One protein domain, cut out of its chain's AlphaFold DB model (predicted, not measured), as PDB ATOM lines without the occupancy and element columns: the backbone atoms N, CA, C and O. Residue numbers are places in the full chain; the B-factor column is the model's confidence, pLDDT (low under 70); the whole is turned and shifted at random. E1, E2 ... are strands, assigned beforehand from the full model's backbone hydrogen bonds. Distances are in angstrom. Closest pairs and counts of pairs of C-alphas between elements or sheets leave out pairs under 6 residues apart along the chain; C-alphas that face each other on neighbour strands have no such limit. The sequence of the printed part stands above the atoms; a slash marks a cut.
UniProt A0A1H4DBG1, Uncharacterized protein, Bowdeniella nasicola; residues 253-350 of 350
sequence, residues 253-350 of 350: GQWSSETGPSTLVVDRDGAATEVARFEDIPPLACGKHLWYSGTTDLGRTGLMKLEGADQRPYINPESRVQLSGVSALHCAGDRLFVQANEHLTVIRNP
ATOM      1  N   GLY A 253      81.808  86.362 143.855       87.06
ATOM      2  CA  GLY A 253      80.478  86.938 143.664       87.06
ATOM      3  C   GLY A 253      80.512  88.416 143.288       87.06
ATOM      4  O   GLY A 253      81.430  89.147 143.651       87.06
ATOM      5  N   GLN A 254      79.476  88.852 142.576       86.81
ATOM      6  CA  GLN A 254      79.267  90.226 142.135       86.81
ATOM      7  C   GLN A 254      77.902  90.746 142.596       86.81
ATOM      8  O   GLN A 254      76.877  90.095 142.377       86.81
ATOM      9  N   TRP A 255      77.895  91.968 143.124       82.75
ATOM     10  CA  TRP A 255      76.714  92.796 143.340       82.75
ATOM     11  C   TRP A 255      76.961  94.152 142.680       82.75
ATOM     12  O   TRP A 255      77.810  94.929 143.123       82.75
ATOM     13  N   SER A 256      76.239  94.451 141.607       74.19
ATOM     14  CA  SER A 256      76.224  95.794 141.044       74.19
ATOM     15  C   SER A 256      75.421  96.712 141.963       74.19
ATOM     16  O   SER A 256      74.315  96.376 142.385       74.19
ATOM     17  N   SER A 257      75.930  97.912 142.238       58.81
ATOM     18  CA  SER A 257      75.029  98.983 142.660       58.81
ATOM     19  C   SER A 257      74.230  99.418 141.427       58.81
ATOM     20  O   SER A 257      74.824  99.715 140.392       58.81
ATOM     21  N   GLU A 258      72.895  99.465 141.481       56.28
ATOM     22  CA  GLU A 258      72.100  99.932 140.325       56.28
ATOM     23  C   GLU A 258      72.451 101.390 139.955       56.28
ATOM     24  O   GLU A 258      72.428 101.775 138.784       56.28
ATOM     25  N   THR A 259      72.850 102.191 140.948       55.44
ATOM     26  CA  THR A 259      72.946 103.657 140.877       55.44
ATOM     27  C   THR A 259      74.361 104.241 140.991       55.44
ATOM     28  O   THR A 259      74.499 105.458 140.871       55.44
ATOM     29  N   GLY A 260      75.402 103.432 141.223       65.44
ATOM     30  CA  GLY A 260      76.781 103.901 141.430       65.44
ATOM     31  C   GLY A 260      77.769 103.493 140.324       65.44
ATOM     32  O   GLY A 260      77.502 102.552 139.574       65.44
ATOM     33  N   PRO A 261      78.939 104.157 140.231       72.06
ATOM     34  CA  PRO A 261      80.018 103.818 139.291       72.06
ATOM     35  C   PRO A 261      80.831 102.585 139.731       72.06
ATOM     36  O   PRO A 261      81.885 102.291 139.171       72.06
ATOM     37  N   SER A 262      80.373 101.881 140.765       78.81
ATOM     38  CA  SER A 262      81.096 100.804 141.424       78.81
ATOM     39  C   SER A 262      80.258  99.540 141.578       78.81
ATOM     40  O   SER A 262      79.020  99.533 141.546       78.81
ATOM     41  N   THR A 263      80.979  98.435 141.708       85.00
ATOM     42  CA  THR A 263      80.470  97.081 141.904       85.00
ATOM     43  C   THR A 263      81.129  96.513 143.150       85.00
ATOM     44  O   THR A 263      82.334  96.670 143.338       85.00
ATOM     45  N   LEU A 264      80.355  95.850 144.006       87.06
ATOM     46  CA  LEU A 264      80.909  95.096 145.121       87.06
ATOM     47  C   LEU A 264      81.252  93.690 144.632       87.06
ATOM     48  O   LEU A 264      80.398  92.976 144.100       87.06
ATOM     49  N   VAL A 265      82.506  93.305 144.817       88.50
ATOM     50  CA  VAL A 265      83.002  91.952 144.585       88.50
ATOM     51  C   VAL A 265      83.232  91.304 145.942       88.50
ATOM     52  O   VAL A 265      83.794  91.942 146.829       88.50
ATOM     53  N   VAL A 266      82.790  90.060 146.120       88.00
ATOM     54  CA  VAL A 266      82.996  89.309 147.368       88.00
ATOM     55  C   VAL A 266      83.591  87.947 147.048       88.00
ATOM     56  O   VAL A 266      83.113  87.257 146.147       88.00
ATOM     57  N   ASP A 267      84.635  87.552 147.769       87.56
ATOM     58  CA  ASP A 267      85.202  86.211 147.642       87.56
ATOM     59  C   ASP A 267      84.355  85.145 148.363       87.56
ATOM     60  O   ASP A 267      83.390  85.431 149.079       87.56
ATOM     61  N   ARG A 268      84.723  83.874 148.183       85.00
ATOM     62  CA  ARG A 268      84.069  82.730 148.837       85.00
ATOM     63  C   ARG A 268      83.963  82.860 150.365       85.00
ATOM     64  O   ARG A 268      83.007  82.346 150.948       85.00
ATOM     65  N   ASP A 269      84.937  83.515 150.995       86.38
ATOM     66  CA  ASP A 269      85.106  83.618 152.445       86.38
ATOM     67  C   ASP A 269      84.352  84.844 153.015       86.38
ATOM     68  O   ASP A 269      84.227  84.999 154.231       86.38
ATOM     69  N   GLY A 270      83.757  85.667 152.140       84.94
ATOM     70  CA  GLY A 270      82.928  86.817 152.489       84.94
ATOM     71  C   GLY A 270      83.686  88.148 152.533       84.94
ATOM     72  O   GLY A 270      83.104  89.149 152.957       84.94
ATOM     73  N   ALA A 271      84.958  88.188 152.119       86.94
ATOM     74  CA  ALA A 271      85.718  89.432 152.049       86.94
ATOM     75  C   ALA A 271      85.266  90.253 150.837       86.94
ATOM     76  O   ALA A 271      85.249  89.756 149.712       86.94
ATOM     77  N   ALA A 272      84.874  91.505 151.082       88.06
ATOM     78  CA  ALA A 272      84.210  92.359 150.106       88.06
ATOM     79  C   ALA A 272      85.076  93.567 149.719       88.06
ATOM     80  O   ALA A 272      85.518  94.312 150.597       88.06
ATOM     81  N   THR A 273      85.239  93.801 148.415       86.69
ATOM     82  CA  THR A 273      85.953  94.953 147.850       86.69
ATOM     83  C   THR A 273      85.085  95.683 146.838       86.69
ATOM     84  O   THR A 273      84.435  95.081 145.984       86.69
ATOM     85  N   GLU A 274      85.102  97.009 146.918       86.88
ATOM     86  CA  GLU A 274      84.503  97.884 145.920       86.88
ATOM     87  C   GLU A 274      85.466  98.058 144.735       86.88
ATOM     88  O   GLU A 274      86.598  98.522 144.894       86.88
ATOM     89  N   VAL A 275      85.017  97.675 143.540       82.56
ATOM     90  CA  VAL A 275      85.742  97.846 142.275       82.56
ATOM     91  C   VAL A 275      85.010  98.828 141.367       82.56
ATOM     92  O   VAL A 275      83.803  99.046 141.516       82.56
ATOM     93  N   ALA A 276      85.726  99.408 140.401       77.38
ATOM     94  CA  ALA A 276      85.082 100.133 139.309       77.38
ATOM     95  C   ALA A 276      84.070  99.213 138.604       77.38
ATOM     96  O   ALA A 276      84.323  98.016 138.442       77.38
ATOM     97  N   ARG A 277      82.916  99.757 138.208       75.56
ATOM     98  CA  ARG A 277      81.906  99.010 137.452       75.56
ATOM     99  C   ARG A 277      82.543  98.422 136.184       75.56
ATOM    100  O   ARG A 277      83.439  99.009 135.584       75.56
ATOM    101  N   PHE A 278      82.081  97.245 135.775       75.06
ATOM    102  CA  PHE A 278      82.486  96.636 134.509       75.06
ATOM    103  C   PHE A 278      81.719  97.340 133.379       75.06
ATOM    104  O   PHE A 278      80.590  96.958 133.080       75.06
ATOM    105  N   GLU A 279      82.269  98.446 132.867       62.84
ATOM    106  CA  GLU A 279      81.471  99.444 132.133       62.84
ATOM    107  C   GLU A 279      81.054  99.021 130.714       62.84
ATOM    108  O   GLU A 279      79.913  99.291 130.353       62.84
ATOM    109  N   ASP A 280      81.886  98.274 129.976       66.06
ATOM    110  CA  ASP A 280      81.555  97.811 128.610       66.06
ATOM    111  C   ASP A 280      81.856  96.322 128.358       66.06
ATOM    112  O   ASP A 280      81.087  95.621 127.700       66.06
ATOM    113  N   ILE A 281      82.974  95.812 128.887       72.81
ATOM    114  CA  ILE A 281      83.445  94.446 128.614       72.81
ATOM    115  C   ILE A 281      83.033  93.523 129.760       72.81
ATOM    116  O   ILE A 281      83.422  93.779 130.906       72.81
ATOM    117  N   PRO A 282      82.290  92.431 129.488       75.50
ATOM    118  CA  PRO A 282      81.946  91.460 130.511       75.50
ATOM    119  C   PRO A 282      83.205  90.902 131.193       75.50
ATOM    120  O   PRO A 282      84.116  90.441 130.503       75.50
ATOM    121  N   PRO A 283      83.267  90.903 132.535       85.12
ATOM    122  CA  PRO A 283      84.357  90.269 133.266       85.12
ATOM    123  C   PRO A 283      84.370  88.754 133.010       85.12
ATOM    124  O   PRO A 283      83.317  88.121 132.863       85.12
ATOM    125  N   LEU A 284      85.567  88.177 132.992       84.44
ATOM    126  CA  LEU A 284      85.832  86.809 132.567       84.44
ATOM    127  C   LEU A 284      86.727  86.088 133.580       84.44
ATOM    128  O   LEU A 284      87.845  86.524 133.850       84.44
ATOM    129  N   ALA A 285      86.258  84.965 134.123       86.25
ATOM    130  CA  ALA A 285      87.127  84.071 134.881       86.25
ATOM    131  C   ALA A 285      88.065  83.334 133.919       86.25
ATOM    132  O   ALA A 285      87.601  82.721 132.956       86.25
ATOM    133  N   CYS A 286      89.367  83.391 134.183       82.50
ATOM    134  CA  CYS A 286      90.372  82.637 133.446       82.50
ATOM    135  C   CYS A 286      91.521  82.295 134.392       82.50
ATOM    136  O   CYS A 286      91.964  83.165 135.135       82.50
ATOM    137  N   GLY A 287      91.945  81.030 134.393       86.12
ATOM    138  CA  GLY A 287      92.872  80.480 135.381       86.12
ATOM    139  C   GLY A 287      92.539  80.880 136.826       86.12
ATOM    140  O   GLY A 287      91.428  80.670 137.330       86.12
ATOM    141  N   LYS A 288      93.515  81.484 137.505       87.88
ATOM    142  CA  LYS A 288      93.445  81.841 138.931       87.88
ATOM    143  C   LYS A 288      92.725  83.163 139.201       87.88
ATOM    144  O   LYS A 288      92.510  83.479 140.377       87.88
ATOM    145  N   HIS A 289      92.359  83.927 138.171       90.00
ATOM    146  CA  HIS A 289      91.904  85.309 138.316       90.00
ATOM    147  C   HIS A 289      90.560  85.601 137.627       90.00
ATOM    148  O   HIS A 289      90.114  84.918 136.701       90.00
ATOM    149  N   LEU A 290      89.906  86.671 138.085       90.19
ATOM    150  CA  LEU A 290      88.792  87.300 137.378       90.19
ATOM    151  C   LEU A 290      89.316  88.543 136.651       90.19
ATOM    152  O   LEU A 290      89.797  89.488 137.275       90.19
ATOM    153  N   TRP A 291      89.237  88.522 135.325       90.19
ATOM    154  CA  TRP A 291      89.792  89.534 134.432       90.19
ATOM    155  C   TRP A 291      88.707  90.481 133.937       90.19
ATOM    156  O   TRP A 291      87.596  90.050 133.631       90.19
ATOM    157  N   TYR A 292      89.016  91.772 133.846       89.75
ATOM    158  CA  TYR A 292      88.070  92.786 133.381       89.75
ATOM    159  C   TYR A 292      88.783  94.015 132.813       89.75
ATOM    160  O   TYR A 292      89.979  94.224 133.018       89.75
ATOM    161  N   SER A 293      88.026  94.834 132.088       88.69
ATOM    162  CA  SER A 293      88.457  96.163 131.654       88.69
ATOM    163  C   SER A 293      88.030  97.185 132.705       88.69
ATOM    164  O   SER A 293      86.864  97.198 133.099       88.69
ATOM    165  N   GLY A 294      88.960  98.005 133.194       86.31
ATOM    166  CA  GLY A 294      88.687  98.952 134.276       86.31
ATOM    167  C   GLY A 294      89.610 100.166 134.274       86.31
ATOM    168  O   GLY A 294      90.626 100.206 133.576       86.31
ATOM    169  N   THR A 295      89.240 101.180 135.054       80.69
ATOM    170  CA  THR A 295      90.001 102.428 135.157       80.69
ATOM    171  C   THR A 295      91.278 102.233 135.967       80.69
ATOM    172  O   THR A 295      91.267 101.714 137.079       80.69
ATOM    173  N   THR A 296      92.384 102.684 135.388       71.50
ATOM    174  CA  THR A 296      93.738 102.619 135.948       71.50
ATOM    175  C   THR A 296      94.071 103.876 136.749       71.50
ATOM    176  O   THR A 296      93.428 104.913 136.574       71.50
ATOM    177  N   ASP A 297      95.142 103.838 137.545       69.75
ATOM    178  CA  ASP A 297      95.647 105.001 138.303       69.75
ATOM    179  C   ASP A 297      95.963 106.223 137.412       69.75
ATOM    180  O   ASP A 297      96.011 107.360 137.879       69.75
ATOM    181  N   LEU A 298      96.160 105.999 136.106       68.25
ATOM    182  CA  LEU A 298      96.404 107.029 135.093       68.25
ATOM    183  C   LEU A 298      95.113 107.580 134.452       68.25
ATOM    184  O   LEU A 298      95.187 108.321 133.470       68.25
ATOM    185  N   GLY A 299      93.934 107.201 134.957       72.94
ATOM    186  CA  GLY A 299      92.626 107.635 134.451       72.94
ATOM    187  C   GLY A 299      92.260 107.080 133.070       72.94
ATOM    188  O   GLY A 299      91.357 107.601 132.422       72.94
ATOM    189  N   ARG A 300      92.972 106.051 132.593       77.69
ATOM    190  CA  ARG A 300      92.704 105.355 131.322       77.69
ATOM    191  C   ARG A 300      92.087 103.989 131.582       77.69
ATOM    192  O   ARG A 300      92.415 103.375 132.594       77.69
ATOM    193  N   THR A 301      91.301 103.475 130.645       81.31
ATOM    194  CA  THR A 301      90.824 102.088 130.682       81.31
ATOM    195  C   THR A 301      91.951 101.122 130.311       81.31
ATOM    196  O   THR A 301      92.629 101.303 129.291       81.31
ATOM    197  N   GLY A 302      92.154 100.088 131.122       88.25
ATOM    198  CA  GLY A 302      93.151  99.049 130.889       88.25
ATOM    199  C   GLY A 302      92.760  97.703 131.485       88.25
ATOM    200  O   GLY A 302      91.732  97.574 132.150       88.25
ATOM    201  N   LEU A 303      93.586  96.691 131.221       90.62
ATOM    202  CA  LEU A 303      93.371  95.350 131.751       90.62
ATOM    203  C   LEU A 303      93.619  95.330 133.260       90.62
ATOM    204  O   LEU A 303      94.677  95.762 133.732       90.62
ATOM    205  N   MET A 304      92.651  94.784 133.986       91.00
ATOM    206  CA  MET A 304      92.668  94.582 135.429       91.00
ATOM    207  C   MET A 304      92.480  93.092 135.735       91.00
ATOM    208  O   MET A 304      91.753  92.393 135.021       91.00
ATOM    209  N   LYS A 305      93.101  92.617 136.818       91.06
ATOM    210  CA  LYS A 305      92.839  91.292 137.394       91.06
ATOM    211  C   LYS A 305      92.461  91.384 138.868       91.06
ATOM    212  O   LYS A 305      92.964  92.244 139.591       91.06
ATOM    213  N   LEU A 306      91.564  90.501 139.293       88.38
ATOM    214  CA  LEU A 306      91.173  90.300 140.686       88.38
ATOM    215  C   LEU A 306      91.900  89.087 141.278       88.38
ATOM    216  O   LEU A 306      91.824  87.972 140.754       88.38
ATOM    217  N   GLU A 307      92.587  89.325 142.390       81.44
ATOM    218  CA  GLU A 307      93.291  88.349 143.219       81.44
ATOM    219  C   GLU A 307      92.519  88.175 144.533       81.44
ATOM    220  O   GLU A 307      92.754  88.872 145.520       81.44
ATOM    221  N   GLY A 308      91.527  87.280 144.520       74.19
ATOM    222  CA  GLY A 308      90.522  87.216 145.583       74.19
ATOM    223  C   GLY A 308      89.703  88.507 145.603       74.19
ATOM    224  O   GLY A 308      88.998  88.805 144.640       74.19
ATOM    225  N   ALA A 309      89.834  89.280 146.680       71.25
ATOM    226  CA  ALA A 309      89.207  90.589 146.821       71.25
ATOM    227  C   ALA A 309      90.104  91.768 146.363       71.25
ATOM    228  O   ALA A 309      89.613  92.890 146.273       71.25
ATOM    229  N   ASP A 310      91.390  91.569 146.049       82.25
ATOM    230  CA  ASP A 310      92.288  92.656 145.612       82.25
ATOM    231  C   ASP A 310      92.187  92.901 144.096       82.25
ATOM    232  O   ASP A 310      92.488  92.008 143.305       82.25
ATOM    233  N   GLN A 311      91.859  94.125 143.663       87.00
ATOM    234  CA  GLN A 311      91.993  94.525 142.251       87.00
ATOM    235  C   GLN A 311      93.397  95.050 141.938       87.00
ATOM    236  O   GLN A 311      93.953  95.843 142.701       87.00
ATOM    237  N   ARG A 312      93.971  94.649 140.795       88.69
ATOM    238  CA  ARG A 312      95.299  95.095 140.349       88.69
ATOM    239  C   ARG A 312      95.353  95.369 138.841       88.69
ATOM    240  O   ARG A 312      94.872  94.545 138.060       88.69
ATOM    241  N   PRO A 313      95.989  96.474 138.411       90.25
ATOM    242  CA  PRO A 313      96.437  96.665 137.034       90.25
ATOM    243  C   PRO A 313      97.268  95.480 136.535       90.25
ATOM    244  O   PRO A 313      98.245  95.093 137.179       90.25
ATOM    245  N   TYR A 314      96.933  94.932 135.367       90.06
ATOM    246  CA  TYR A 314      97.818  93.980 134.706       90.06
ATOM    247  C   TYR A 314      98.974  94.718 134.024       90.06
ATOM    248  O   TYR A 314      98.778  95.490 133.084       90.06
ATOM    249  N   ILE A 315     100.193  94.443 134.482       87.06
ATOM    250  CA  ILE A 315     101.431  94.951 133.895       87.06
ATOM    251  C   ILE A 315     102.117  93.777 133.200       87.06
ATOM    252  O   ILE A 315     102.483  92.804 133.858       87.06
ATOM    253  N   ASN A 316     102.328  93.880 131.887       79.94
ATOM    254  CA  ASN A 316     103.050  92.858 131.133       79.94
ATOM    255  C   ASN A 316     104.473  92.697 131.731       79.94
ATOM    256  O   ASN A 316     105.203  93.690 131.835       79.94
ATOM    257  N   PRO A 317     104.889  91.485 132.146       75.38
ATOM    258  CA  PRO A 317     106.154  91.269 132.849       75.38
ATOM    259  C   PRO A 317     107.394  91.514 131.976       75.38
ATOM    260  O   PRO A 317     108.452  91.851 132.517       75.38
ATOM    261  N   GLU A 318     107.270  91.376 130.654       72.75
ATOM    262  CA  GLU A 318     108.354  91.574 129.689       72.75
ATOM    263  C   GLU A 318     108.526  93.055 129.342       72.75
ATOM    264  O   GLU A 318     109.611  93.613 129.505       72.75
ATOM    265  N   SER A 319     107.447  93.716 128.904       75.56
ATOM    266  CA  SER A 319     107.497  95.116 128.458       75.56
ATOM    267  C   SER A 319     107.403  96.132 129.598       75.56
ATOM    268  O   SER A 319     107.755  97.294 129.407       75.56
ATOM    269  N   ARG A 320     106.922  95.714 130.779       83.06
ATOM    270  CA  ARG A 320     106.573  96.574 131.928       83.06
ATOM    271  C   ARG A 320     105.513  97.637 131.620       83.06
ATOM    272  O   ARG A 320     105.361  98.593 132.376       83.06
ATOM    273  N   VAL A 321     104.751  97.445 130.545       81.62
ATOM    274  CA  VAL A 321     103.653  98.320 130.124       81.62
ATOM    275  C   VAL A 321     102.313  97.681 130.494       81.62
ATOM    276  O   VAL A 321     102.130  96.469 130.363       81.62
ATOM    277  N   GLN A 322     101.364  98.497 130.954       85.06
ATOM    278  CA  GLN A 322      99.977  98.071 131.121       85.06
ATOM    279  C   GLN A 322      99.250  98.053 129.773       85.06
ATOM    280  O   GLN A 322      99.352  98.998 128.990       85.06
ATOM    281  N   LEU A 323      98.460  97.007 129.533       84.62
ATOM    282  CA  LEU A 323      97.562  96.934 128.381       84.62
ATOM    283  C   LEU A 323      96.413  97.938 128.558       84.62
ATOM    284  O   LEU A 323      95.571  97.769 129.438       84.62
ATOM    285  N   SER A 324      96.390  98.985 127.733       85.69
ATOM    286  CA  SER A 324      95.330 100.004 127.682       85.69
ATOM    287  C   SER A 324      94.466  99.851 126.434       85.69
ATOM    288  O   SER A 324      94.976  99.404 125.409       85.69
ATOM    289  N   GLY A 325      93.205 100.289 126.482       79.12
ATOM    290  CA  GLY A 325      92.304 100.211 125.322       79.12
ATOM    291  C   GLY A 325      91.828  98.786 125.020       79.12
ATOM    292  O   GLY A 325      91.688  98.416 123.859       79.12
ATOM    293  N   VAL A 326      91.633  97.977 126.068       82.25
ATOM    294  CA  VAL A 326      91.058  96.627 125.966       82.25
ATOM    295  C   VAL A 326      89.658  96.722 125.357       82.25
ATOM    296  O   VAL A 326      88.852  97.514 125.841       82.25
ATOM    297  N   SER A 327      89.387  95.913 124.329       78.25
ATOM    298  CA  SER A 327      88.106  95.823 123.610       78.25
ATOM    299  C   SER A 327      87.429  94.450 123.736       78.25
ATOM    300  O   SER A 327      86.203  94.383 123.696       78.25
ATOM    301  N   ALA A 328      88.187  93.367 123.960       76.88
ATOM    302  CA  ALA A 328      87.637  92.024 124.181       76.88
ATOM    303  C   ALA A 328      88.524  91.140 125.078       76.88
ATOM    304  O   ALA A 328      89.741  91.329 125.160       76.88
ATOM    305  N   LEU A 329      87.894  90.151 125.726       76.44
ATOM    306  CA  LEU A 329      88.522  89.138 126.581       76.44
ATOM    307  C   LEU A 329      87.979  87.746 126.236       76.44
ATOM    308  O   LEU A 329      86.765  87.537 126.267       76.44
ATOM    309  N   HIS A 330      88.866  86.777 125.993       75.81
ATOM    310  CA  HIS A 330      88.501  85.367 125.794       75.81
ATOM    311  C   HIS A 330      89.440  84.433 126.552       75.81
ATOM    312  O   HIS A 330      90.643  84.661 126.601       75.81
ATOM    313  N   CYS A 331      88.900  83.353 127.113       71.31
ATOM    314  CA  CYS A 331      89.657  82.355 127.858       71.31
ATOM    315  C   CYS A 331      89.575  81.021 127.119       71.31
ATOM    316  O   CYS A 331      88.479  80.588 126.764       71.31
ATOM    317  N   ALA A 332      90.712  80.365 126.905       67.31
ATOM    318  CA  ALA A 332      90.757  78.996 126.407       67.31
ATOM    319  C   ALA A 332      91.863  78.227 127.138       67.31
ATOM    320  O   ALA A 332      93.049  78.442 126.888       67.31
ATOM    321  N   GLY A 333      91.460  77.342 128.052       69.19
ATOM    322  CA  GLY A 333      92.383  76.573 128.886       69.19
ATOM    323  C   GLY A 333      93.248  77.476 129.767       69.19
ATOM    324  O   GLY A 333      92.736  78.323 130.493       69.19
ATOM    325  N   ASP A 334      94.565  77.312 129.665       70.56
ATOM    326  CA  ASP A 334      95.584  78.067 130.399       70.56
ATOM    327  C   ASP A 334      95.915  79.433 129.768       70.56
ATOM    328  O   ASP A 334      97.013  79.953 129.976       70.56
ATOM    329  N   ARG A 335      95.016  80.011 128.953       72.50
ATOM    330  CA  ARG A 335      95.296  81.228 128.169       72.50
ATOM    331  C   ARG A 335      94.156  82.224 128.179       72.50
ATOM    332  O   ARG A 335      93.028  81.900 127.808       72.50
ATOM    333  N   LEU A 336      94.511  83.467 128.482       77.31
ATOM    334  CA  LEU A 336      93.683  84.642 128.280       77.31
ATOM    335  C   LEU A 336      94.154  85.376 127.020       77.31
ATOM    336  O   LEU A 336      95.310  85.784 126.900       77.31
ATOM    337  N   PHE A 337      93.225  85.562 126.096       76.69
ATOM    338  CA  PHE A 337      93.365  86.349 124.883       76.69
ATOM    339  C   PHE A 337      92.746  87.721 125.138       76.69
ATOM    340  O   PHE A 337      91.576  87.823 125.513       76.69
ATOM    341  N   VAL A 338      93.542  88.768 124.951       76.44
ATOM    342  CA  VAL A 338      93.168  90.157 125.220       76.44
ATOM    343  C   VAL A 338      93.318  90.942 123.928       76.44
ATOM    344  O   VAL A 338      94.440  91.146 123.462       76.44
ATOM    345  N   GLN A 339      92.206  91.395 123.358       76.62
ATOM    346  CA  GLN A 339      92.249  92.381 122.281       76.62
ATOM    347  C   GLN A 339      92.356  93.763 122.925       76.62
ATOM    348  O   GLN A 339      91.527  94.124 123.764       76.62
ATOM    349  N   ALA A 340      93.401  94.511 122.582       76.00
ATOM    350  CA  ALA A 340      93.641  95.850 123.098       76.00
ATOM    351  C   ALA A 340      94.177  96.751 121.982       76.00
ATOM    352  O   ALA A 340      95.319  96.600 121.540       76.00
ATOM    353  N   ASN A 341      93.370  97.726 121.557       78.31
ATOM    354  CA  ASN A 341      93.574  98.469 120.308       78.31
ATOM    355  C   ASN A 341      93.686  97.479 119.118       78.31
ATOM    356  O   ASN A 341      93.000  96.458 119.096       78.31
ATOM    357  N   GLU A 342      94.577  97.738 118.159       72.00
ATOM    358  CA  GLU A 342      94.868  96.893 116.984       72.00
ATOM    359  C   GLU A 342      95.774  95.675 117.298       72.00
ATOM    360  O   GLU A 342      96.487  95.176 116.426       72.00
ATOM    361  N   HIS A 343      95.836  95.219 118.556       68.69
ATOM    362  CA  HIS A 343      96.753  94.158 118.984       68.69
ATOM    363  C   HIS A 343      96.066  93.068 119.808       68.69
ATOM    364  O   HIS A 343      95.317  93.341 120.749       68.69
ATOM    365  N   LEU A 344      96.409  91.815 119.502       68.62
ATOM    366  CA  LEU A 344      96.070  90.642 120.301       68.62
ATOM    367  C   LEU A 344      97.238  90.289 121.229       68.62
ATOM    368  O   LEU A 344      98.339  89.995 120.772       68.62
ATOM    369  N   THR A 345      97.000  90.281 122.539       72.94
ATOM    370  CA  THR A 345      97.967  89.789 123.533       72.94
ATOM    371  C   THR A 345      97.505  88.450 124.096       72.94
ATOM    372  O   THR A 345      96.336  88.302 124.449       72.94
ATOM    373  N   VAL A 346      98.425  87.487 124.214       74.50
ATOM    374  CA  VAL A 346      98.165  86.180 124.835       74.50
ATOM    375  C   VAL A 346      98.913  86.092 126.164       74.50
ATOM    376  O   VAL A 346     100.145  86.133 126.200       74.50
ATOM    377  N   ILE A 347      98.159  85.958 127.254       78.00
ATOM    378  CA  ILE A 347      98.664  85.754 128.616       78.00
ATOM    379  C   ILE A 347      98.458  84.275 128.964       78.00
ATOM    380  O   ILE A 347      97.339  83.772 128.880       78.00
ATOM    381  N   ARG A 348      99.535  83.571 129.318       75.56
ATOM    382  CA  ARG A 348      99.552  82.141 129.660       75.56
ATOM    383  C   ARG A 348      99.692  81.946 131.170       75.56
ATOM    384  O   ARG A 348     100.459  82.671 131.805       75.56
ATOM    385  N   ASN A 349      99.031  80.921 131.703       75.12
ATOM    386  CA  ASN A 349      98.785  80.719 133.136       75.12
ATOM    387  C   ASN A 349      98.164  81.964 133.820       75.12
ATOM    388  O   ASN A 349      98.787  82.507 134.731       75.12
ATOM    389  N   PRO A 350      97.001  82.456 133.338       69.12
ATOM    390  CA  PRO A 350      96.325  83.647 133.856       69.12
ATOM    391  C   PRO A 350      95.486  83.381 135.127       69.12
ATOM    392  O   PRO A 350      95.618  82.304 135.754       69.12
TER     393      PRO A 350
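AT A GLANCE: This is residues 253 to 350 of the 350 residues of an uncharacterized protein of Bowdeniella nasicola (UniProt A0A1H4DBG1). Three small antiparallel sheets are stacked as layers in a row, with the four-stranded sheet E4 to E7 in the middle, E1 to E3 over part of one face and E8 to E10 over part of the other. The layers are only partly face to face, and the middle sheet turns through 89 degrees from edge to edge. The printed part has 98 residues with ten named strands, E1 to E10 in chain order, and no named helix; each sheet's order follows the chain, and the class is all strand. It is compact, with a radius of gyration of the C-alphas of 13.1 A, and spans 33 by 28 by 21 A.

HOW THE PARTS SIT: E1, residues 253 to 256, E2, residues 262 to 267, and E3, residues 272 to 276, form a meander, each strand the antiparallel neighbour of the one before. N 255 and O 264 are 2.9 A apart, and N 265 and O 273 2.9 A, within hydrogen-bond range. The second meander is E4, residues 284 to 286, E5, residues 289 to 295, E6, residues 301 to 307, and E7, residues 310 to 313. Its pairs within hydrogen-bond range include N 284 and O 291 at 2.8 A, N 304 and O 292 at 2.9 A, and N 307 and O 310 at 2.8 A. This sheet and the first are face to face, the parts that face each other 11.3 A centre to centre; the closest C-alphas of E3 and E5, those of Ala 276 and Gly 294, are 6.3 A apart. The third meander is E8, residues 326 to 332, E9, residues 335 to 340, and E10, residues 343 to 348, with N 330 and O 337 at 2.9 A and N 345 and O 338 at 2.9 A. It and the four-stranded sheet are face to face, the parts that face each other 9.7 A centre to centre, and the three sheets form a stack of sheets, face to face in turn; the closest C-alphas of E4 and E8, those of Cys 286 and Cys 331, are 5.6 A apart. E1 and E10 are apart.

IN THESE COORDINATES: E1 begins at C-alpha 253, (80.478, 86.938, 143.664). E2 is 16.4 A from first to last C-alpha, E5 17.5 A, E6 18.8 A, E8 17.6 A and E10 16.3 A. E5 begins at C-alpha 289, (91.904, 85.309, 138.316), and E10 ends at C-alpha 348, (99.552, 82.141, 129.660).

THE WHOLE: The two C-alphas farthest apart, Asp 269 and Glu 342, are 39.1 A apart. The printed part has no cut. The link E7 to E8, residues 314 to 325, is long. Mean pLDDT of the printed part is 79.4; 13 residues are under 70, among them 257 to 260.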